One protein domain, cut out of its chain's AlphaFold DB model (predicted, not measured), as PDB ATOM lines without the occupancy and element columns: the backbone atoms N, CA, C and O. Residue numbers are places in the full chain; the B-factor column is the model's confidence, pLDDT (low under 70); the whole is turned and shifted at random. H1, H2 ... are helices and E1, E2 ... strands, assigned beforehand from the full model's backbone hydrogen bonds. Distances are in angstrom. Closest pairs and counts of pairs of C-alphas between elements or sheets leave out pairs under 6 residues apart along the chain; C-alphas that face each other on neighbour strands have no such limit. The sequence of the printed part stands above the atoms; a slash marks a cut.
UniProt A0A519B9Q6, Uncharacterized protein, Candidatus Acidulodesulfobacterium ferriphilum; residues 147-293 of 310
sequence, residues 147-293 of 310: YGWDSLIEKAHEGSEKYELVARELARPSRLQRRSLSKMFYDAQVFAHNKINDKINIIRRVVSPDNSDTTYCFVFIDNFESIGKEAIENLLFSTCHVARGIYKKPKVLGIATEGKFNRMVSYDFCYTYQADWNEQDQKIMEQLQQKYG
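AT A GLANCE: This is residues 147 to 293 of the 310 residues of an uncharacterized protein of Candidatus Acidulodesulfobacterium ferriphilum (UniProt A0A519B9Q6). A twisted sheet of four strands makes the middle layer of three, with H2 and H3 on one face and H5 slantwise over the other. H1 and H2 form a helical hairpin, and H6 packs on H5, away from the sheet. The printed part has 147 residues, with six named helices and four named strands in the order H1 H2 H3 E1 E2 H4 H5 E3 E4 H6. The sheet is mixed, ordered E1 E2 E3 E4, and the class is mixed, helices and strands. The whole is compact, with a radius of gyration of the C-alphas of 14.6 A, and spans 43 by 37 by 27 A.

HOW THE PARTS SIT: H1, residues 147 to 155, and H2, residues 163 to 171, touch at a shallow tilt of 14 degrees, opposite ways; their closest C-alphas, Ile 153 and Ala 167, are 5.0 A apart. H3, residues 175 to 195, touches H1 with residues 178 to 182 alone, about perpendicular at 84 degrees; the closest C-alphas, Trp 149 and Ser 182, are 5.9 A apart. E1, residues 202 to 207, and E2, residues 214 to 221, form an antiparallel hairpin, with N 205 and O 218 at 2.9 A, within hydrogen-bond range. H3 lies over both, at a height over the sheet of 9.4 A. H4, residues 224 to 227, and H1 only graze the sheet. E2, H4, H5, residues 229 to 247, and E3, residues 251 to 258, make a strand-helix-strand unit, two parallel neighbour strands joined through helices, with a right-handed crossover; N 217 and O 253 are 2.8 A apart. E3 and E4, residues 267 to 273, form an antiparallel hairpin, with N 254 and O 270 at 2.7 A. H5 lies over E2, E3 and E4, at a height of 7.1 A. On the opposite face, H2 runs across E4 at 84 degrees on the local plane; the C-alphas of Val 166 and Tyr 271, their closest, are 5.9 A apart. H6, residues 279 to 292, is not on the sheet but touches H5 at a steep tilt of 55 degrees, opposite ways; the closest C-alphas, Val 242 and Met 285, are 5.3 A apart. Every O i to N i+4 pair is within hydrogen-bond range in H1, H2, H3, H5 and H6; H4 is too short for one.

IN THESE COORDINATES: H1 begins at C-alpha 147 (6.823, -23.812, -32.740). H3 is 29.8 A long, H5 26.5 A, E3 23.7 A and E2 22.5 A. H6, 20.0 A long, ends at C-alpha 292 (-8.760, -21.814, -3.072).

THE WHOLE: The C-alphas farthest apart, Arg 263 and Glu 279, are 44.2 A apart. The printed part has no cut, no link is long, and no printed residue is under 70 in pLDDT.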
ATOM      1  N   TYR A 147       6.288 -22.442 -32.763       96.12
ATOM      2  CA  TYR A 147       6.823 -23.812 -32.740       96.12
ATOM      3  C   TYR A 147       7.051 -24.333 -31.310       96.12
ATOM      4  O   TYR A 147       7.055 -25.541 -31.084       96.12
ATOM      5  N   GLY A 148       7.143 -23.440 -30.314       95.06
ATOM      6  CA  GLY A 148       7.064 -23.835 -28.904       95.06
ATOM      7  C   GLY A 148       5.722 -24.487 -28.550       95.06
ATOM      8  O   GLY A 148       5.690 -25.435 -27.771       95.06
ATOM      9  N   TRP A 149       4.625 -24.047 -29.177       97.75
ATOM     10  CA  TRP A 149       3.310 -24.678 -29.040       97.75
ATOM     11  C   TRP A 149       3.278 -26.068 -29.680       97.75
ATOM     12  O   TRP A 149       2.703 -26.994 -29.116       97.75
ATOM     13  N   ASP A 150       3.948 -26.241 -30.822       96.69
ATOM     14  CA  ASP A 150       4.058 -27.543 -31.491       96.69
ATOM     15  C   ASP A 150       4.781 -28.555 -30.592       96.69
ATOM     16  O   ASP A 150       4.347 -29.699 -30.465       96.69
ATOM     17  N   SER A 151       5.799 -28.108 -29.848       93.88
ATOM     18  CA  SER A 151       6.434 -28.945 -28.826       93.88
ATOM     19  C   SER A 151       5.474 -29.372 -27.707       93.88
ATOM     20  O   SER A 151       5.676 -30.450 -27.148       93.88
ATOM     21  N   LEU A 152       4.459 -28.574 -27.352       94.38
ATOM     22  CA  LEU A 152       3.446 -28.974 -26.363       94.38
ATOM     23  C   LEU A 152       2.523 -30.060 -26.922       94.38
ATOM     24  O   LEU A 152       2.171 -30.985 -26.194       94.38
ATOM     25  N   ILE A 153       2.162 -29.974 -28.208       94.75
ATOM     26  CA  ILE A 153       1.378 -31.012 -28.896       94.75
ATOM     27  C   ILE A 153       2.142 -32.335 -28.864       94.75
ATOM     28  O   ILE A 153       1.589 -33.352 -28.446       94.75
ATOM     29  N   GLU A 154       3.425 -32.306 -29.233       90.75
ATOM     30  CA  GLU A 154       4.278 -33.494 -29.212       90.75
ATOM     31  C   GLU A 154       4.394 -34.087 -27.808       90.75
ATOM     32  O   GLU A 154       4.349 -35.303 -27.660       90.75
ATOM     33  N   LYS A 155       4.454 -33.254 -26.762       90.50
ATOM     34  CA  LYS A 155       4.545 -33.692 -25.358       90.50
ATOM     35  C   LYS A 155       3.211 -34.032 -24.693       90.50
ATOM     36  O   LYS A 155       3.211 -34.526 -23.569       90.50
ATOM     37  N   ALA A 156       2.072 -33.843 -25.359       89.81
ATOM     38  CA  ALA A 156       0.757 -34.108 -24.767       89.81
ATOM     39  C   ALA A 156       0.625 -35.537 -24.209       89.81
ATOM     40  O   ALA A 156      -0.049 -35.761 -23.204       89.81
ATOM     41  N   HIS A 157       1.291 -36.503 -24.853       84.50
ATOM     42  CA  HIS A 157       1.307 -37.912 -24.451       84.50
ATOM     43  C   HIS A 157       2.075 -38.197 -23.154       84.50
ATOM     44  O   HIS A 157       1.865 -39.249 -22.558       84.50
ATOM     45  N   GLU A 158       2.962 -37.296 -22.732       84.31
ATOM     46  CA  GLU A 158       3.757 -37.438 -21.508       84.31
ATOM     47  C   GLU A 158       2.928 -37.054 -20.273       84.31
ATOM     48  O   GLU A 158       3.102 -37.634 -19.205       84.31
ATOM     49  N   GLY A 159       1.991 -36.113 -20.441       77.00
ATOM     50  CA  GLY A 159       1.286 -35.438 -19.346       77.00
ATOM     51  C   GLY A 159      -0.210 -35.723 -19.224       77.00
ATOM     52  O   GLY A 159      -0.908 -35.013 -18.501       77.00
ATOM     53  N   SER A 160      -0.766 -36.680 -19.977       76.88
ATOM     54  CA  SER A 160      -2.190 -37.029 -19.867       76.88
ATOM     55  C   SER A 160      -2.514 -38.418 -20.408       76.88
ATOM     56  O   SER A 160      -2.142 -38.769 -21.521       76.88
ATOM     57  N   GLU A 161      -3.336 -39.187 -19.693       76.69
ATOM     58  CA  GLU A 161      -3.907 -40.434 -20.231       76.69
ATOM     59  C   GLU A 161      -4.944 -40.174 -21.340       76.69
ATOM     60  O   GLU A 161      -5.221 -41.040 -22.171       76.69
ATOM     61  N   LYS A 162      -5.490 -38.951 -21.392       82.81
ATOM     62  CA  LYS A 162      -6.401 -38.468 -22.441       82.81
ATOM     63  C   LYS A 162      -5.653 -37.649 -23.492       82.81
ATOM     64  O   LYS A 162      -6.226 -36.721 -24.068       82.81
ATOM     65  N   TYR A 163      -4.381 -37.972 -23.737       85.75
ATOM     66  CA  TYR A 163      -3.510 -37.149 -24.572       85.75
ATOM     67  C   TYR A 163      -4.057 -36.888 -25.970       85.75
ATOM     68  O   TYR A 163      -3.776 -35.836 -26.520       85.75
ATOM     69  N   GLU A 164      -4.823 -37.808 -26.558       88.62
ATOM     70  CA  GLU A 164      -5.376 -37.611 -27.897       88.62
ATOM     71  C   GLU A 164      -6.321 -36.405 -27.926       88.62
ATOM     72  O   GLU A 164      -6.169 -35.542 -28.784       88.62
ATOM     73  N   LEU A 165      -7.216 -36.280 -26.939       90.50
ATOM     74  CA  LEU A 165      -8.115 -35.130 -26.826       90.50
ATOM     75  C   LEU A 165      -7.328 -33.841 -26.570       90.50
ATOM     76  O   LEU A 165      -7.617 -32.812 -27.170       90.50
ATOM     77  N   VAL A 166      -6.305 -33.912 -25.715       94.50
ATOM     78  CA  VAL A 166      -5.408 -32.784 -25.428       94.50
ATOM     79  C   VAL A 166      -4.673 -32.338 -26.694       94.50
ATOM     80  O   VAL A 166      -4.760 -31.174 -27.069       94.50
ATOM     81  N   ALA A 167      -3.995 -33.254 -27.383       94.00
ATOM     82  CA  ALA A 167      -3.237 -32.996 -28.603       94.00
ATOM     83  C   ALA A 167      -4.146 -32.481 -29.720       94.00
ATOM     84  O   ALA A 167      -3.801 -31.515 -30.396       94.00
ATOM     85  N   ARG A 168      -5.337 -33.073 -29.877       93.25
ATOM     86  CA  ARG A 168      -6.346 -32.635 -30.844       93.25
ATOM     87  C   ARG A 168      -6.743 -31.184 -30.600       93.25
ATOM     88  O   ARG A 168      -6.777 -30.407 -31.548       93.25
ATOM     89  N   GLU A 169      -7.025 -30.808 -29.355       96.25
ATOM     90  CA  GLU A 169      -7.416 -29.436 -29.016       96.25
ATOM     91  C   GLU A 169      -6.239 -28.454 -29.089       96.25
ATOM     92  O   GLU A 169      -6.414 -27.357 -29.613       96.25
ATOM     93  N   LEU A 170      -5.026 -28.856 -28.687       97.06
ATOM     94  CA  LEU A 170      -3.803 -28.069 -28.897       97.06
ATOM     95  C   LEU A 170      -3.492 -27.854 -30.385       97.06
ATOM     96  O   LEU A 170      -2.897 -26.835 -30.732       97.06
ATOM     97  N   ALA A 171      -3.882 -28.786 -31.259       97.06
ATOM     98  CA  ALA A 171      -3.631 -28.719 -32.695       97.06
ATOM     99  C   ALA A 171      -4.678 -27.910 -33.482       97.06
ATOM    100  O   ALA A 171      -4.406 -27.536 -34.626       97.06
ATOM    101  N   ARG A 172      -5.848 -27.611 -32.898       96.12
ATOM    102  CA  ARG A 172      -6.911 -26.825 -33.557       96.12
ATOM    103  C   ARG A 172      -6.513 -25.412 -33.992       96.12
ATOM    104  O   ARG A 172      -7.013 -24.992 -35.035       96.12
ATOM    105  N   PRO A 173      -5.718 -24.647 -33.224       97.56
ATOM    106  CA  PRO A 173      -5.397 -23.279 -33.597       97.56
ATOM    107  C   PRO A 173      -4.531 -23.212 -34.862       97.56
ATOM    108  O   PRO A 173      -3.646 -24.053 -35.058       97.56
ATOM    109  N   SER A 174      -4.761 -22.178 -35.677       97.44
ATOM    110  CA  SER A 174      -3.916 -21.822 -36.825       97.44
ATOM    111  C   SER A 174      -2.529 -21.359 -36.384       97.44
ATOM    112  O   SER A 174      -2.316 -21.052 -35.208       97.44
ATOM    113  N   ARG A 175      -1.579 -21.233 -37.315       97.25
ATOM    114  CA  ARG A 175      -0.213 -20.774 -37.022       97.25
ATOM    115  C   ARG A 175      -0.196 -19.409 -36.323       97.25
ATOM    116  O   ARG A 175       0.478 -19.254 -35.305       97.25
ATOM    117  N   LEU A 176      -1.011 -18.460 -36.795       96.69
ATOM    118  CA  LEU A 176      -1.186 -17.145 -36.162       96.69
ATOM    119  C   LEU A 176      -1.743 -17.268 -34.734       96.69
ATOM    120  O   LEU A 176      -1.220 -16.652 -33.810       96.69
ATOM    121  N   GLN A 177      -2.761 -18.107 -34.524       97.31
ATOM    122  CA  GLN A 177      -3.326 -18.319 -33.190       97.31
ATOM    123  C   GLN A 177      -2.319 -18.995 -32.244       97.31
ATOM    124  O   GLN A 177      -2.222 -18.608 -31.080       97.31
ATOM    125  N   ARG A 178      -1.528 -19.962 -32.735       97.94
ATOM    126  CA  ARG A 178      -0.431 -20.585 -31.975       97.94
ATOM    127  C   ARG A 178       0.640 -19.561 -31.611       97.94
ATOM    128  O   ARG A 178       1.136 -19.600 -30.493       97.94
ATOM    129  N   ARG A 179       0.963 -18.607 -32.492       97.88
ATOM    130  CA  ARG A 179       1.867 -17.486 -32.176       97.88
ATOM    131  C   ARG A 179       1.329 -16.652 -31.012       97.88
ATOM    132  O   ARG A 179       2.074 -16.418 -30.060       97.88
ATOM    133  N   SER A 180       0.055 -16.252 -31.044       97.12
ATOM    134  CA  SER A 180      -0.573 -15.507 -29.941       97.12
ATOM    135  C   SER A 180      -0.540 -16.301 -28.631       97.12
ATOM    136  O   SER A 180      -0.124 -15.781 -27.597       97.12
ATOM    137  N   LEU A 181      -0.934 -17.578 -28.677       97.94
ATOM    138  CA  LEU A 181      -0.948 -18.463 -27.511       97.94
ATOM    139  C   LEU A 181       0.458 -18.663 -26.930       97.94
ATOM    140  O   LEU A 181       0.632 -18.529 -25.720       97.94
ATOM    141  N   SER A 182       1.466 -18.894 -27.776       97.88
ATOM    142  CA  SER A 182       2.865 -19.010 -27.357       97.88
ATOM    143  C   SER A 182       3.395 -17.739 -26.709       97.88
ATOM    144  O   SER A 182       4.037 -17.828 -25.664       97.88
ATOM    145  N   LYS A 183       3.119 -16.555 -27.277       97.38
ATOM    146  CA  LYS A 183       3.507 -15.271 -26.667       97.38
ATOM    147  C   LYS A 183       2.903 -15.136 -25.274       97.38
ATOM    148  O   LYS A 183       3.616 -14.912 -24.301       97.38
ATOM    149  N   MET A 184       1.596 -15.378 -25.153       97.31
ATOM    150  CA  MET A 184       0.909 -15.303 -23.865       97.31
ATOM    151  C   MET A 184       1.420 -16.339 -22.862       97.31
ATOM    152  O   MET A 184       1.491 -16.022 -21.673       97.31
ATOM    153  N   PHE A 185       1.767 -17.547 -23.306       97.38
ATOM    154  CA  PHE A 185       2.365 -18.578 -22.461       97.38
ATOM    155  C   PHE A 185       3.753 -18.156 -21.974       97.38
ATOM    156  O   PHE A 185       4.003 -18.143 -20.769       97.38
ATOM    157  N   TYR A 186       4.631 -17.747 -22.890       95.94
ATOM    158  CA  TYR A 186       6.004 -17.364 -22.577       95.94
ATOM    159  C   TYR A 186       6.063 -16.138 -21.662       95.94
ATOM    160  O   TYR A 186       6.744 -16.163 -20.639       95.94
ATOM    161  N   ASP A 187       5.264 -15.107 -21.938       95.94
ATOM    162  CA  ASP A 187       5.146 -13.931 -21.071       95.94
ATOM    163  C   ASP A 187       4.685 -14.303 -19.653       95.94
ATOM    164  O   ASP A 187       5.123 -13.715 -18.661       95.94
ATOM    165  N   ALA A 188       3.779 -15.281 -19.537       96.06
ATOM    166  CA  ALA A 188       3.332 -15.787 -18.243       96.06
ATOM    167  C   ALA A 188       4.441 -16.555 -17.525       96.06
ATOM    168  O   ALA A 188       4.603 -16.380 -16.319       96.06
ATOM    169  N   GLN A 189       5.215 -17.351 -18.262       95.31
ATOM    170  CA  GLN A 189       6.339 -18.111 -17.733       95.31
ATOM    171  C   GLN A 189       7.464 -17.189 -17.255       95.31
ATOM    172  O   GLN A 189       7.983 -17.379 -16.160       95.31
ATOM    173  N   VAL A 190       7.797 -16.135 -18.006       96.25
ATOM    174  CA  VAL A 190       8.763 -15.107 -17.580       96.25
ATOM    175  C   VAL A 190       8.275 -14.406 -16.312       96.25
ATOM    176  O   VAL A 190       9.040 -14.197 -15.368       96.25
ATOM    177  N   PHE A 191       6.987 -14.060 -16.251       95.62
ATOM    178  CA  PHE A 191       6.404 -13.478 -15.046       95.62
ATOM    179  C   PHE A 191       6.469 -14.449 -13.856       95.62
ATOM    180  O   PHE A 191       6.874 -14.047 -12.764       95.62
ATOM    181  N   ALA A 192       6.138 -15.725 -14.072       95.69
ATOM    182  CA  ALA A 192       6.240 -16.789 -13.079       95.69
ATOM    183  C   ALA A 192       7.666 -16.950 -12.559       95.69
ATOM    184  O   ALA A 192       7.884 -16.887 -11.348       95.69
ATOM    185  N   HIS A 193       8.641 -17.010 -13.462       94.81
ATOM    186  CA  HIS A 193      10.044 -17.160 -13.114       94.81
ATOM    187  C   HIS A 193      10.525 -16.035 -12.195       94.81
ATOM    188  O   HIS A 193      11.238 -16.285 -11.225       94.81
ATOM    189  N   ASN A 194      10.082 -14.804 -12.441       94.56
ATOM    190  CA  ASN A 194      10.498 -13.646 -11.654       94.56
ATOM    191  C   ASN A 194       9.733 -13.478 -10.336       94.56
ATOM    192  O   ASN A 194      10.257 -12.883  -9.396       94.56
ATOM    193  N   LYS A 195       8.478 -13.936 -10.261       94.00
ATOM    194  CA  LYS A 195       7.598 -13.661  -9.113       94.00
ATOM    195  C   LYS A 195       7.438 -14.823  -8.152       94.00
ATOM    196  O   LYS A 195       7.165 -14.556  -6.985       94.00
ATOM    197  N   ILE A 196       7.618 -16.060  -8.607       92.19
ATOM    198  CA  ILE A 196       7.504 -17.221  -7.729       92.19
ATOM    199  C   ILE A 196       8.600 -17.202  -6.660       92.19
ATOM    200  O   ILE A 196       9.773 -16.955  -6.962       92.19
ATOM    201  N   ASN A 197       8.182 -17.413  -5.416       88.88
ATOM    202  CA  ASN A 197       8.990 -17.488  -4.197       88.88
ATOM    203  C   ASN A 197       8.145 -18.118  -3.071       88.88
ATOM    204  O   ASN A 197       6.971 -18.412  -3.280       88.88
ATOM    205  N   ASP A 198       8.690 -18.203  -1.857       82.62
ATOM    206  CA  ASP A 198       8.028 -18.800  -0.682       82.62
ATOM    207  C   ASP A 198       6.615 -18.259  -0.372       82.62
ATOM    208  O   ASP A 198       5.819 -18.933   0.276       82.62
ATOM    209  N   LYS A 199       6.274 -17.040  -0.818       83.56
ATOM    210  CA  LYS A 199       4.949 -16.420  -0.627       83.56
ATOM    211  C   LYS A 199       4.014 -16.584  -1.824       83.56
ATOM    212  O   LYS A 199       2.805 -16.432  -1.671       83.56
ATOM    213  N   ILE A 200       4.555 -16.820  -3.019       82.81
ATOM    214  CA  ILE A 200       3.799 -16.970  -4.268       82.81
ATOM    215  C   ILE A 200       4.310 -18.232  -4.951       82.81
ATOM    216  O   ILE A 200       5.293 -18.191  -5.679       82.81
ATOM    217  N   ASN A 201       3.628 -19.349  -4.733       88.75
ATOM    218  CA  ASN A 201       4.027 -20.646  -5.275       88.75
ATOM    219  C   ASN A 201       3.272 -21.037  -6.555       88.75
ATOM    220  O   ASN A 201       3.630 -22.020  -7.193       88.75
ATOM    221  N   ILE A 202       2.218 -20.304  -6.934       93.56
ATOM    222  CA  ILE A 202       1.407 -20.599  -8.120       93.56
ATOM    223  C   ILE A 202       1.081 -19.308  -8.867       93.56
ATOM    224  O   ILE A 202       0.542 -18.358  -8.293       93.56
ATOM    225  N   ILE A 203       1.322 -19.301 -10.176       95.56
ATOM    226  CA  ILE A 203       0.879 -18.250 -11.093       95.56
ATOM    227  C   ILE A 203      -0.057 -18.854 -12.132       95.56
ATOM    228  O   ILE A 203       0.197 -19.922 -12.674       95.56
ATOM    229  N   ARG A 204      -1.162 -18.158 -12.411       96.75
ATOM    230  CA  ARG A 204      -2.165 -18.583 -13.389       96.75
ATOM    231  C   ARG A 204      -2.329 -17.512 -14.457       96.75
ATOM    232  O   ARG A 204      -2.446 -16.333 -14.126       96.75
ATOM    233  N   ARG A 205      -2.397 -17.923 -15.718       97.69
ATOM    234  CA  ARG A 205      -2.862 -17.087 -16.827       97.69
ATOM    235  C   ARG A 205      -3.997 -17.801 -17.535       97.69
ATOM    236  O   ARG A 205      -3.885 -18.984 -17.819       97.69
ATOM    237  N   VAL A 206      -5.073 -17.081 -17.823       98.25
ATOM    238  CA  VAL A 206      -6.169 -17.602 -18.639       98.25
ATOM    239  C   VAL A 206      -6.221 -16.819 -19.939       98.25
ATOM    240  O   VAL A 206      -6.108 -15.596 -19.927       98.25
ATOM    241  N   VAL A 207      -6.370 -17.533 -21.049       98.06
ATOM    242  CA  VAL A 207      -6.511 -16.983 -22.394       98.06
ATOM    243  C   VAL A 207      -7.838 -17.461 -22.962       98.06
ATOM    244  O   VAL A 207      -8.076 -18.663 -23.055       98.06
ATOM    245  N   SER A 208      -8.702 -16.533 -23.359       97.06
ATOM    246  CA  SER A 208      -9.988 -16.840 -23.990       97.06
ATOM    247  C   SER A 208     -10.044 -16.160 -25.362       97.06
ATOM    248  O   SER A 208     -10.507 -15.028 -25.442       97.06
ATOM    249  N   PRO A 209      -9.560 -16.802 -26.443       95.94
ATOM    250  CA  PRO A 209      -9.521 -16.184 -27.773       95.94
ATOM    251  C   PRO A 209     -10.927 -15.999 -28.351       95.94
ATOM    252  O   PRO A 209     -11.667 -16.976 -28.410       95.94
ATOM    253  N   ASP A 210     -11.298 -14.806 -28.815       91.50
ATOM    254  CA  ASP A 210     -12.675 -14.489 -29.247       91.50
ATOM    255  C   ASP A 210     -13.235 -15.465 -30.296       91.50
ATOM    256  O   ASP A 210     -14.338 -15.985 -30.141       91.50
ATOM    257  N   ASN A 211     -12.426 -15.824 -31.296       88.31
ATOM    258  CA  ASN A 211     -12.805 -16.727 -32.391       88.31
ATOM    259  C   ASN A 211     -12.540 -18.214 -32.074       88.31
ATOM    260  O   ASN A 211     -12.096 -18.978 -32.933       88.31
ATOM    261  N   SER A 212     -12.746 -18.630 -30.822       93.94
ATOM    262  CA  SER A 212     -12.553 -20.012 -30.372       93.94
ATOM    263  C   SER A 212     -13.568 -20.397 -29.299       93.94
ATOM    264  O   SER A 212     -13.881 -19.604 -28.412       93.94
ATOM    265  N   ASP A 213     -14.028 -21.648 -29.333       96.25
ATOM    266  CA  ASP A 213     -14.868 -22.265 -28.304       96.25
ATOM    267  C   ASP A 213     -14.063 -22.854 -27.127       96.25
ATOM    268  O   ASP A 213     -14.646 -23.480 -26.237       96.25
ATOM    269  N   THR A 214     -12.744 -22.626 -27.104       98.19
ATOM    270  CA  THR A 214     -11.815 -23.120 -26.082       98.19
ATOM    271  C   THR A 214     -11.226 -21.981 -25.256       98.19
ATOM    272  O   THR A 214     -10.790 -20.957 -25.782       98.19
ATOM    273  N   THR A 215     -11.184 -22.175 -23.938       98.44
ATOM    274  CA  THR A 215     -10.398 -21.356 -23.002       98.44
ATOM    275  C   THR A 215      -9.121 -22.100 -22.619       98.44
ATOM    276  O   THR A 215      -9.176 -23.284 -22.304       98.44
ATOM    277  N   TYR A 216      -7.980 -21.417 -22.592       98.56
ATOM    278  CA  TYR A 216      -6.692 -21.992 -22.205       98.56
ATOM    279  C   TYR A 216      -6.277 -21.495 -20.822       98.56
ATOM    280  O   TYR A 216      -6.314 -20.295 -20.560       98.56
ATOM    281  N   CYS A 217      -5.868 -22.400 -19.938       98.62
ATOM    282  CA  CYS A 217      -5.372 -22.083 -18.601       98.62
ATOM    283  C   CYS A 217      -3.908 -22.505 -18.484       98.62
ATOM    284  O   CYS A 217      -3.601 -23.687 -18.575       98.62
ATOM    285  N   PHE A 218      -3.008 -21.563 -18.242       98.25
ATOM    286  CA  PHE A 218      -1.597 -21.828 -17.978       98.25
ATOM    287  C   PHE A 218      -1.347 -21.715 -16.478       98.25
ATOM    288  O   PHE A 218      -1.641 -20.675 -15.880       98.25
ATOM    289  N   VAL A 219      -0.838 -22.781 -15.869       97.25
ATOM    290  CA  VAL A 219      -0.587 -22.877 -14.429       97.25
ATOM    291  C   VAL A 219       0.895 -23.149 -14.202       97.25
ATOM    292  O   VAL A 219       1.419 -24.194 -14.562       97.25
ATOM    293  N   PHE A 220       1.570 -22.191 -13.588       96.31
ATOM    294  CA  PHE A 220       2.995 -22.233 -13.299       96.31
ATOM    295  C   PHE A 220       3.185 -22.470 -11.811       96.31
ATOM    296  O   PHE A 220       2.671 -21.688 -11.007       96.31
ATOM    297  N   ILE A 221       3.894 -23.535 -11.452       93.75
ATOM    298  CA  ILE A 221       3.965 -24.008 -10.069       93.75
ATOM    299  C   ILE A 221       5.418 -24.063  -9.593       93.75
ATOM    300  O   ILE A 221       6.311 -24.505 -10.317       93.75
ATOM    301  N   ASP A 222       5.653 -23.594  -8.373       90.31
ATOM    302  CA  ASP A 222       6.928 -23.746  -7.679       90.31
ATOM    303  C   ASP A 222       7.149 -25.185  -7.217       90.31
ATOM    304  O   ASP A 222       6.198 -25.846  -6.810       90.31
ATOM    305  N   ASN A 223       8.395 -25.663  -7.240       81.25
ATOM    306  CA  ASN A 223       8.744 -27.036  -6.846       81.25
ATOM    307  C   ASN A 223       7.804 -28.100  -7.453       81.25
ATOM    308  O   ASN A 223       7.375 -29.023  -6.760       81.25
ATOM    309  N   PHE A 224       7.475 -27.950  -8.742       81.56
ATOM    310  CA  PHE A 224       6.497 -28.760  -9.482       81.56
ATOM    311  C   PHE A 224       6.634 -30.268  -9.206       81.56
ATOM    312  O   PHE A 224       5.668 -30.919  -8.818       81.56
ATOM    313  N   GLU A 225       7.855 -30.806  -9.293       77.44
ATOM    314  CA  GLU A 225       8.148 -32.232  -9.077       77.44
ATOM    315  C   GLU A 225       7.836 -32.724  -7.650       77.44
ATOM    316  O   GLU A 225       7.573 -33.906  -7.442       77.44
ATOM    317  N   SER A 226       7.846 -31.832  -6.655       82.75
ATOM    318  CA  SER A 226       7.648 -32.177  -5.239       82.75
ATOM    319  C   SER A 226       6.180 -32.193  -4.805       82.75
ATOM    320  O   SER A 226       5.867 -32.723  -3.742       82.75
ATOM    321  N   ILE A 227       5.273 -31.608  -5.593       83.12
ATOM    322  CA  ILE A 227       3.856 -31.444  -5.220       83.12
ATOM    323  C   ILE A 227       3.056 -32.740  -5.407       83.12
ATOM    324  O   ILE A 227       2.042 -32.944  -4.741       83.12
ATOM    325  N   GLY A 228       3.545 -33.646  -6.255       87.56
ATOM    326  CA  GLY A 228       2.887 -34.908  -6.568       87.56
ATOM    327  C   GLY A 228       1.777 -34.752  -7.612       87.56
ATOM    328  O   GLY A 228       1.058 -33.752  -7.663       87.56
ATOM    329  N   LYS A 229       1.628 -35.781  -8.451       87.44
ATOM    330  CA  LYS A 229       0.760 -35.761  -9.637       87.44
ATOM    331  C   LYS A 229      -0.709 -35.461  -9.317       87.44
ATOM    332  O   LYS A 229      -1.304 -34.590  -9.938       87.44
ATOM    333  N   GLU A 230      -1.273 -36.117  -8.304       90.69
ATOM    334  CA  GLU A 230      -2.682 -35.936  -7.914       90.69
ATOM    335  C   GLU A 230      -2.995 -34.484  -7.507       90.69
ATOM    336  O   GLU A 230      -4.049 -33.936  -7.837       90.69
ATOM    337  N   ALA A 231      -2.069 -33.820  -6.811       91.69
ATOM    338  CA  ALA A 231      -2.249 -32.429  -6.417       91.69
ATOM    339  C   ALA A 231      -2.184 -31.478  -7.625       91.69
ATOM    340  O   ALA A 231      -2.972 -30.530  -7.690       91.69
ATOM    341  N   ILE A 232      -1.308 -31.750  -8.601       91.81
ATOM    342  CA  ILE A 232      -1.238 -31.003  -9.867       91.81
ATOM    343  C   ILE A 232      -2.535 -31.185 -10.664       91.81
ATOM    344  O   ILE A 232      -3.128 -30.194 -11.094       91.81
ATOM    345  N   GLU A 233      -3.024 -32.420 -10.800       91.69
ATOM    346  CA  GLU A 233      -4.279 -32.732 -11.492       91.69
ATOM    347  C   GLU A 233      -5.473 -32.003 -10.856       91.69
ATOM    348  O   GLU A 233      -6.235 -31.332 -11.557       91.69
ATOM    349  N   ASN A 234      -5.600 -32.051  -9.526       93.06
ATOM    350  CA  ASN A 234      -6.668 -31.368  -8.790       93.06
ATOM    351  C   ASN A 234      -6.596 -29.839  -8.928       93.06
ATOM    352  O   ASN A 234      -7.623 -29.173  -9.113       93.06
ATOM    353  N   LEU A 235      -5.390 -29.268  -8.859       94.25
ATOM    354  CA  LEU A 235      -5.153 -27.837  -9.046       94.25
ATOM    355  C   LEU A 235      -5.525 -27.388 -10.463       94.25
ATOM    356  O   LEU A 235      -6.185 -26.354 -10.640       94.25
ATOM    357  N   LEU A 236      -5.093 -28.152 -11.464       95.06
ATOM    358  CA  LEU A 236      -5.326 -27.851 -12.866       95.06
ATOM    359  C   LEU A 236      -6.813 -27.989 -13.201       95.06
ATOM    360  O   LEU A 236      -7.390 -27.055 -13.756       95.06
ATOM    361  N   PHE A 237      -7.460 -29.072 -12.764       95.69
ATOM    362  CA  PHE A 237      -8.901 -29.270 -12.909       95.69
ATOM    363  C   PHE A 237      -9.703 -28.136 -12.263       95.69
ATOM    364  O   PHE A 237     -10.560 -27.542 -12.916       95.69
ATOM    365  N   SER A 238      -9.389 -27.775 -11.014       97.06
ATOM    366  CA  SER A 238     -10.078 -26.683 -10.311       97.06
ATOM    367  C   SER A 238      -9.900 -25.349 -11.037       97.06
ATOM    368  O   SER A 238     -10.852 -24.584 -11.178       97.06
ATOM    369  N   THR A 239      -8.698 -25.082 -11.559       97.94
ATOM    370  CA  THR A 239      -8.426 -23.879 -12.360       97.94
ATOM    371  C   THR A 239      -9.245 -23.871 -13.652       97.94
ATOM    372  O   THR A 239      -9.879 -22.862 -13.961       97.94
ATOM    373  N   CYS A 240      -9.293 -24.995 -14.372       98.00
ATOM    374  CA  CYS A 240     -10.087 -25.136 -15.588       98.00
ATOM    375  C   CYS A 240     -11.591 -24.981 -15.324       98.00
ATOM    376  O   CYS A 240     -12.276 -24.311 -16.091       98.00
ATOM    377  N   HIS A 241     -12.110 -25.553 -14.235       97.69
ATOM    378  CA  HIS A 241     -13.525 -25.452 -13.874       97.69
ATOM    379  C   HIS A 241     -13.921 -24.014 -13.500       97.69
ATOM    380  O   HIS A 241     -14.956 -23.516 -13.945       97.69
ATOM    381  N   VAL A 242     -13.060 -23.294 -12.771       98.31
ATOM    382  CA  VAL A 242     -13.262 -21.861 -12.504       98.31
ATOM    383  C   VAL A 242     -13.234 -21.042 -13.792       98.31
ATOM    384  O   VAL A 242     -14.143 -20.250 -14.039       98.31
ATOM    385  N   ALA A 243     -12.259 -21.275 -14.672       98.06
ATOM    386  CA  ALA A 243     -12.218 -20.604 -15.968       98.06
ATOM    387  C   ALA A 243     -13.460 -20.910 -16.828       98.06
ATOM    388  O   ALA A 243     -14.023 -19.992 -17.426       98.06
ATOM    389  N   ARG A 244     -13.949 -22.159 -16.839       97.81
ATOM    390  CA  ARG A 244     -15.184 -22.556 -17.541       97.81
ATOM    391  C   ARG A 244     -16.385 -21.723 -17.095       97.81
ATOM    392  O   ARG A 244     -17.183 -21.303 -17.939       97.81
ATOM    393  N   GLY A 245     -16.505 -21.485 -15.790       97.19
ATOM    394  CA  GLY A 245     -17.582 -20.694 -15.205       97.19
ATOM    395  C   GLY A 245     -17.465 -19.194 -15.476       97.19
ATOM    396  O   GLY A 245     -18.495 -18.546 -15.636       97.19
ATOM    397  N   ILE A 246     -16.252 -18.648 -15.582       96.88
ATOM    398  CA  ILE A 246     -16.018 -17.218 -15.852       96.88
ATOM    399  C   ILE A 246     -16.182 -16.892 -17.341       96.88
ATOM    400  O   ILE A 246     -16.905 -15.966 -17.695       96.88
ATOM    401  N   TYR A 247     -15.534 -17.661 -18.220       96.25
ATOM    402  CA  TYR A 247     -15.465 -17.366 -19.658       96.25
ATOM    403  C   TYR A 247     -16.565 -18.046 -20.478       96.25
ATOM    404  O   TYR A 247     -16.697 -17.780 -21.669       96.25
ATOM    405  N   LYS A 248     -17.348 -18.930 -19.852       95.75
ATOM    406  CA  LYS A 248     -18.552 -19.570 -20.405       95.75
ATOM    407  C   LYS A 248     -18.376 -20.362 -21.714       95.75
ATOM    408  O   LYS A 248     -19.373 -20.792 -22.287       95.75
ATOM    409  N   LYS A 249     -17.145 -20.654 -22.136       97.06
ATOM    410  CA  LYS A 249     -16.840 -21.481 -23.315       97.06
ATOM    411  C   LYS A 249     -16.887 -22.973 -23.001       97.06
ATOM    412  O   LYS A 249     -16.340 -23.357 -21.977       97.06
ATOM    413  N   PRO A 250     -17.478 -23.826 -23.856       97.31
ATOM    414  CA  PRO A 250     -17.733 -25.230 -23.535       97.31
ATOM    415  C   PRO A 250     -16.467 -26.066 -23.332       97.31
ATOM    416  O   PRO A 250     -16.522 -27.065 -22.614       97.31
ATOM    417  N   LYS A 251     -15.341 -25.669 -23.933       98.12
ATOM    418  CA  LYS A 251     -14.059 -26.359 -23.801       98.12
ATOM    419  C   LYS A 251     -13.089 -25.557 -22.948       98.12
ATOM    420  O   LYS A 251     -12.944 -24.344 -23.128       98.12
ATOM    421  N   VAL A 252     -12.363 -26.249 -22.075       98.31
ATOM    422  CA  VAL A 252     -11.223 -25.674 -21.357       98.31
ATOM    423  C   VAL A 252     -10.033 -26.614 -21.432       98.31
ATOM    424  O   VAL A 252     -10.160 -27.815 -21.195       98.31
ATOM    425  N   LEU A 253      -8.874 -26.053 -21.759       98.19
ATOM    426  CA  LEU A 253      -7.608 -26.759 -21.797       98.19
ATOM    427  C   LEU A 253      -6.619 -26.129 -20.814       98.19
ATOM    428  O   LEU A 253      -6.201 -24.986 -20.974       98.19
ATOM    429  N   GLY A 254      -6.241 -26.887 -19.798       97.94
ATOM    430  CA  GLY A 254      -5.218 -26.544 -18.825       97.94
ATOM    431  C   GLY A 254      -3.863 -27.124 -19.202       97.94
ATOM    432  O   GLY A 254      -3.785 -28.278 -19.620       97.94
ATOM    433  N   ILE A 255      -2.816 -26.332 -18.995       97.50
ATOM    434  CA  ILE A 255      -1.410 -26.713 -19.107       97.50
ATOM    435  C   ILE A 255      -0.737 -26.305 -17.800       97.50
ATOM    436  O   ILE A 255      -0.709 -25.115 -17.470       97.50
ATOM    437  N   ALA A 256      -0.224 -27.275 -17.050       95.94
ATOM    438  CA  ALA A 256       0.574 -27.037 -15.856       95.94
ATOM    439  C   ALA A 256       2.049 -27.332 -16.135       95.94
ATOM    440  O   ALA A 256       2.358 -28.300 -16.822       95.94
ATOM    441  N   THR A 257       2.945 -26.492 -15.618       94.81
ATOM    442  CA  THR A 257       4.398 -26.660 -15.768       94.81
ATOM    443  C   THR A 257       5.162 -25.939 -14.653       94.81
ATOM    444  O   THR A 257       4.580 -25.200 -13.846       94.81
ATOM    445  N   GLU A 258       6.477 -26.133 -14.603       92.94
ATOM    446  CA  GLU A 258       7.383 -25.458 -13.688       92.94
ATOM    447  C   GLU A 258       7.309 -23.936 -13.846       92.94
ATOM    448  O   GLU A 258       7.359 -23.365 -14.939       92.94
ATOM    449  N   GLY A 259       7.238 -23.244 -12.712       90.06
ATOM    450  CA  GLY A 259       7.229 -21.790 -12.694       90.06
ATOM    451  C   GLY A 259       8.592 -21.141 -12.901       90.06
ATOM    452  O   GLY A 259       8.661 -19.999 -13.348       90.06
ATOM    453  N   LYS A 260       9.684 -21.850 -12.603       88.94
ATOM    454  CA  LYS A 260      11.055 -21.397 -12.866       88.94
ATOM    455  C   LYS A 260      11.581 -22.093 -14.119       88.94
ATOM    456  O   LYS A 260      11.365 -23.287 -14.288       88.94
ATOM    457  N   PHE A 261      12.320 -21.365 -14.960       86.69
ATOM    458  CA  PHE A 261      13.049 -21.980 -16.066       86.69
ATOM    459  C   PHE A 261      13.989 -23.075 -15.559       86.69
ATOM    460  O   PHE A 261      14.831 -22.836 -14.693       86.69
ATOM    461  N   ASN A 262      13.849 -24.257 -16.146       78.62
ATOM    462  CA  ASN A 262      14.674 -25.422 -15.883       78.62
ATOM    463  C   ASN A 262      15.070 -26.062 -17.224       78.62
ATOM    464  O   ASN A 262      14.419 -25.847 -18.247       78.62
ATOM    465  N   ARG A 263      16.170 -26.821 -17.240       72.38
ATOM    466  CA  ARG A 263      16.640 -27.558 -18.425       72.38
ATOM    467  C   ARG A 263      15.709 -28.712 -18.786       72.38
ATOM    468  O   ARG A 263      15.582 -29.035 -19.962       72.38
ATOM    469  N   MET A 264      15.083 -29.324 -17.785       74.62
ATOM    470  CA  MET A 264      14.028 -30.319 -17.958       74.62
ATOM    471  C   MET A 264      12.726 -29.694 -17.470       74.62
ATOM    472  O   MET A 264      12.692 -29.108 -16.393       74.62
ATOM    473  N   VAL A 265      11.705 -29.751 -18.320       81.50
ATOM    474  CA  VAL A 265      10.397 -29.135 -18.092       81.50
ATOM    475  C   VAL A 265       9.354 -30.212 -18.323       81.50
ATOM    476  O   VAL A 265       9.345 -30.841 -19.393       81.50
ATOM    477  N   SER A 266       8.513 -30.407 -17.318       87.62
ATOM    478  CA  SER A 266       7.405 -31.347 -17.310       87.62
ATOM    479  C   SER A 266       6.108 -30.607 -17.615       87.62
ATOM    480  O   SER A 266       5.948 -29.420 -17.314       87.62
ATOM    481  N   TYR A 267       5.170 -31.319 -18.230       92.25
ATOM    482  CA  TYR A 267       3.848 -30.789 -18.519       92.25
ATOM    483  C   TYR A 267       2.788 -31.754 -18.020       92.25
ATOM    484  O   TYR A 267       2.864 -32.946 -18.305       92.25
ATOM    485  N   ASP A 268       1.776 -31.216 -17.352       94.12
ATOM    486  CA  ASP A 268       0.518 -31.906 -17.082       94.12
ATOM    487  C   ASP A 268      -0.617 -31.180 -17.802       94.12
ATOM    488  O   ASP A 268      -0.629 -29.947 -17.910       94.12
ATOM    489  N   PHE A 269      -1.589 -31.945 -18.294       95.69
ATOM    490  CA  PHE A 269      -2.685 -31.402 -19.087       95.69
ATOM    491  C   PHE A 269      -4.049 -31.786 -18.523       95.69
ATOM    492  O   PHE A 269      -4.289 -32.918 -18.106       95.69
ATOM    493  N   CYS A 270      -4.993 -30.850 -18.604       95.31
ATOM    494  CA  CYS A 270      -6.391 -31.084 -18.263       95.31
ATOM    495  C   CYS A 270      -7.270 -30.603 -19.410       95.31
ATOM    496  O   CYS A 270      -7.312 -29.411 -19.689       95.31
ATOM    497  N   TYR A 271      -7.994 -31.511 -20.055       96.31
ATOM    498  CA  TYR A 271      -9.027 -31.140 -21.016       96.31
ATOM    499  C   TYR A 271     -10.409 -31.423 -20.438       96.31
ATOM    500  O   TYR A 271     -10.686 -32.543 -19.992       96.31
ATOM    501  N   THR A 272     -11.286 -30.422 -20.479       95.31
ATOM    502  CA  THR A 272     -12.694 -30.560 -20.113       95.31
ATOM    503  C   THR A 272     -13.590 -30.065 -21.242       95.31
ATOM    504  O   THR A 272     -13.315 -29.057 -21.893       95.31
ATOM    505  N   TYR A 273     -14.683 -30.793 -21.464       96.31
ATOM    506  CA  TYR A 273     -15.773 -30.395 -22.342       96.31
ATOM    507  C   TYR A 273     -17.080 -30.494 -21.567       96.31
ATOM    508  O   TYR A 273     -17.416 -31.554 -21.041       96.31
ATOM    509  N   GLN A 274     -17.804 -29.386 -21.511       96.06
ATOM    510  CA  GLN A 274     -19.105 -29.292 -20.873       96.06
ATOM    511  C   GLN A 274     -19.936 -28.272 -21.646       96.06
ATOM    512  O   GLN A 274     -19.713 -27.064 -21.526       96.06
ATOM    513  N   ALA A 275     -20.859 -28.767 -22.474       95.06
ATOM    514  CA  ALA A 275     -21.743 -27.929 -23.280       95.06
ATOM    515  C   ALA A 275     -22.649 -27.077 -22.381       95.06
ATOM    516  O   ALA A 275     -22.580 -25.848 -22.420       95.06
ATOM    517  N   ASP A 276     -23.399 -27.740 -21.503       95.69
ATOM    518  CA  ASP A 276     -24.362 -27.101 -20.613       95.69
ATOM    519  C   ASP A 276     -23.720 -26.712 -19.281       95.69
ATOM    520  O   ASP A 276     -23.009 -27.501 -18.662       95.69
ATOM    521  N   TRP A 277     -23.994 -25.490 -18.828       96.56
ATOM    522  CA  TRP A 277     -23.511 -24.968 -17.551       96.56
ATOM    523  C   TRP A 277     -24.693 -24.482 -16.723       96.56
ATOM    524  O   TRP A 277     -25.266 -23.430 -17.015       96.56
ATOM    525  N   ASN A 278     -25.079 -25.262 -15.717       96.50
ATOM    526  CA  ASN A 278     -26.262 -24.996 -14.906       96.50
ATOM    527  C   ASN A 278     -25.919 -24.239 -13.605       96.50
ATOM    528  O   ASN A 278     -24.764 -23.934 -13.302       96.50
ATOM    529  N   GLU A 279     -26.946 -23.916 -12.815       97.19
ATOM    530  CA  GLU A 279     -26.777 -23.203 -11.541       97.19
ATOM    531  C   GLU A 279     -25.966 -23.988 -10.502       97.19
ATOM    532  O   GLU A 279     -25.268 -23.389  -9.684       97.19
ATOM    533  N   GLN A 280     -26.045 -25.320 -10.512       96.75
ATOM    534  CA  GLN A 280     -25.269 -26.157  -9.601       96.75
ATOM    535  C   GLN A 280     -23.780 -26.122  -9.964       96.75
ATOM    536  O   GLN A 280     -22.950 -25.973  -9.068       96.75
ATOM    537  N   ASP A 281     -23.446 -26.177 -11.257       96.25
ATOM    538  CA  ASP A 281     -22.074 -26.000 -11.748       96.25
ATOM    539  C   ASP A 281     -21.524 -24.630 -11.333       96.25
ATOM    540  O   ASP A 281     -20.411 -24.515 -10.824       96.25
ATOM    541  N   GLN A 282     -22.343 -23.583 -11.477       97.44
ATOM    542  CA  GLN A 282     -21.984 -22.229 -11.063       97.44
ATOM    543  C   GLN A 282     -21.696 -22.141  -9.555       97.44
ATOM    544  O   GLN A 282     -20.680 -21.566  -9.169       97.44
ATOM    545  N   LYS A 283     -22.530 -22.756  -8.706       97.50
ATOM    546  CA  LYS A 283     -22.314 -22.794  -7.248       97.50
ATOM    547  C   LYS A 283     -21.036 -23.542  -6.871       97.50
ATOM    548  O   LYS A 283     -20.285 -23.069  -6.021       97.50
ATOM    549  N   ILE A 284     -20.778 -24.697  -7.492       96.12
ATOM    550  CA  ILE A 284     -19.541 -25.466  -7.270       96.12
ATOM    551  C   ILE A 284     -18.329 -24.624  -7.673       96.12
ATOM    552  O   ILE A 284     -17.347 -24.547  -6.932       96.12
ATOM    553  N   MET A 285     -18.415 -23.944  -8.813       96.69
ATOM    554  CA  MET A 285     -17.365 -23.062  -9.291       96.69
ATOM    555  C   MET A 285     -17.066 -21.932  -8.303       96.69
ATOM    556  O   MET A 285     -15.910 -21.760  -7.926       96.69
ATOM    557  N   GLU A 286     -18.087 -21.219  -7.824       97.38
ATOM    558  CA  GLU A 286     -17.938 -20.131  -6.846       97.38
ATOM    559  C   GLU A 286     -17.332 -20.624  -5.524       97.38
ATOM    560  O   GLU A 286     -16.457 -19.964  -4.955       97.38
ATOM    561  N   GLN A 287     -17.720 -21.819  -5.063       96.19
ATOM    562  CA  GLN A 287     -17.127 -22.450  -3.881       96.19
ATOM    563  C   GLN A 287     -15.635 -22.746  -4.076       96.19
ATOM    564  O   GLN A 287     -14.828 -22.418  -3.204       96.19
ATOM    565  N   LEU A 288     -15.247 -23.335  -5.213       95.25
ATOM    566  CA  LEU A 288     -13.841 -23.601  -5.541       95.25
ATOM    567  C   LEU A 288     -13.042 -22.298  -5.670       95.25
ATOM    568  O   LEU A 288     -11.919 -22.207  -5.165       95.25
ATOM    569  N   GLN A 289     -13.637 -21.286  -6.303       95.88
ATOM    570  CA  GLN A 289     -13.044 -19.970  -6.503       95.88
ATOM    571  C   GLN A 289     -12.689 -19.314  -5.163       95.88
ATOM    572  O   GLN A 289     -11.551 -18.887  -4.966       95.88
ATOM    573  N   GLN A 290     -13.644 -19.285  -4.229       94.94
ATOM    574  CA  GLN A 290     -13.475 -18.676  -2.909       94.94
ATOM    575  C   GLN A 290     -12.546 -19.494  -2.012       94.94
ATOM    576  O   GLN A 290     -11.613 -18.940  -1.433       94.94
ATOM    577  N   LYS A 291     -12.760 -20.814  -1.923       94.06
ATOM    578  CA  LYS A 291     -12.002 -21.698  -1.024       94.06
ATOM    579  C   LYS A 291     -10.507 -21.709  -1.339       94.06
ATOM    580  O   LYS A 291      -9.694 -21.757  -0.421       94.06
ATOM    581  N   TYR A 292     -10.148 -21.679  -2.622       91.50
ATOM    582  CA  TYR A 292      -8.760 -21.814  -3.072       91.50
ATOM    583  C   TYR A 292      -8.177 -20.529  -3.675       91.50
ATOM    584  O   TYR A 292      -7.061 -20.549  -4.198       91.50
ATOM    585  N   GLY A 293      -8.914 -19.413  -3.632       92.50
ATOM    586  CA  GLY A 293      -8.466 -18.126  -4.174       92.50
ATOM    587  C   GLY A 293      -8.149 -18.167  -5.674       92.50
ATOM    588  O   GLY A 293      -7.254 -17.466  -6.146       92.50
TER     589      GLY A 293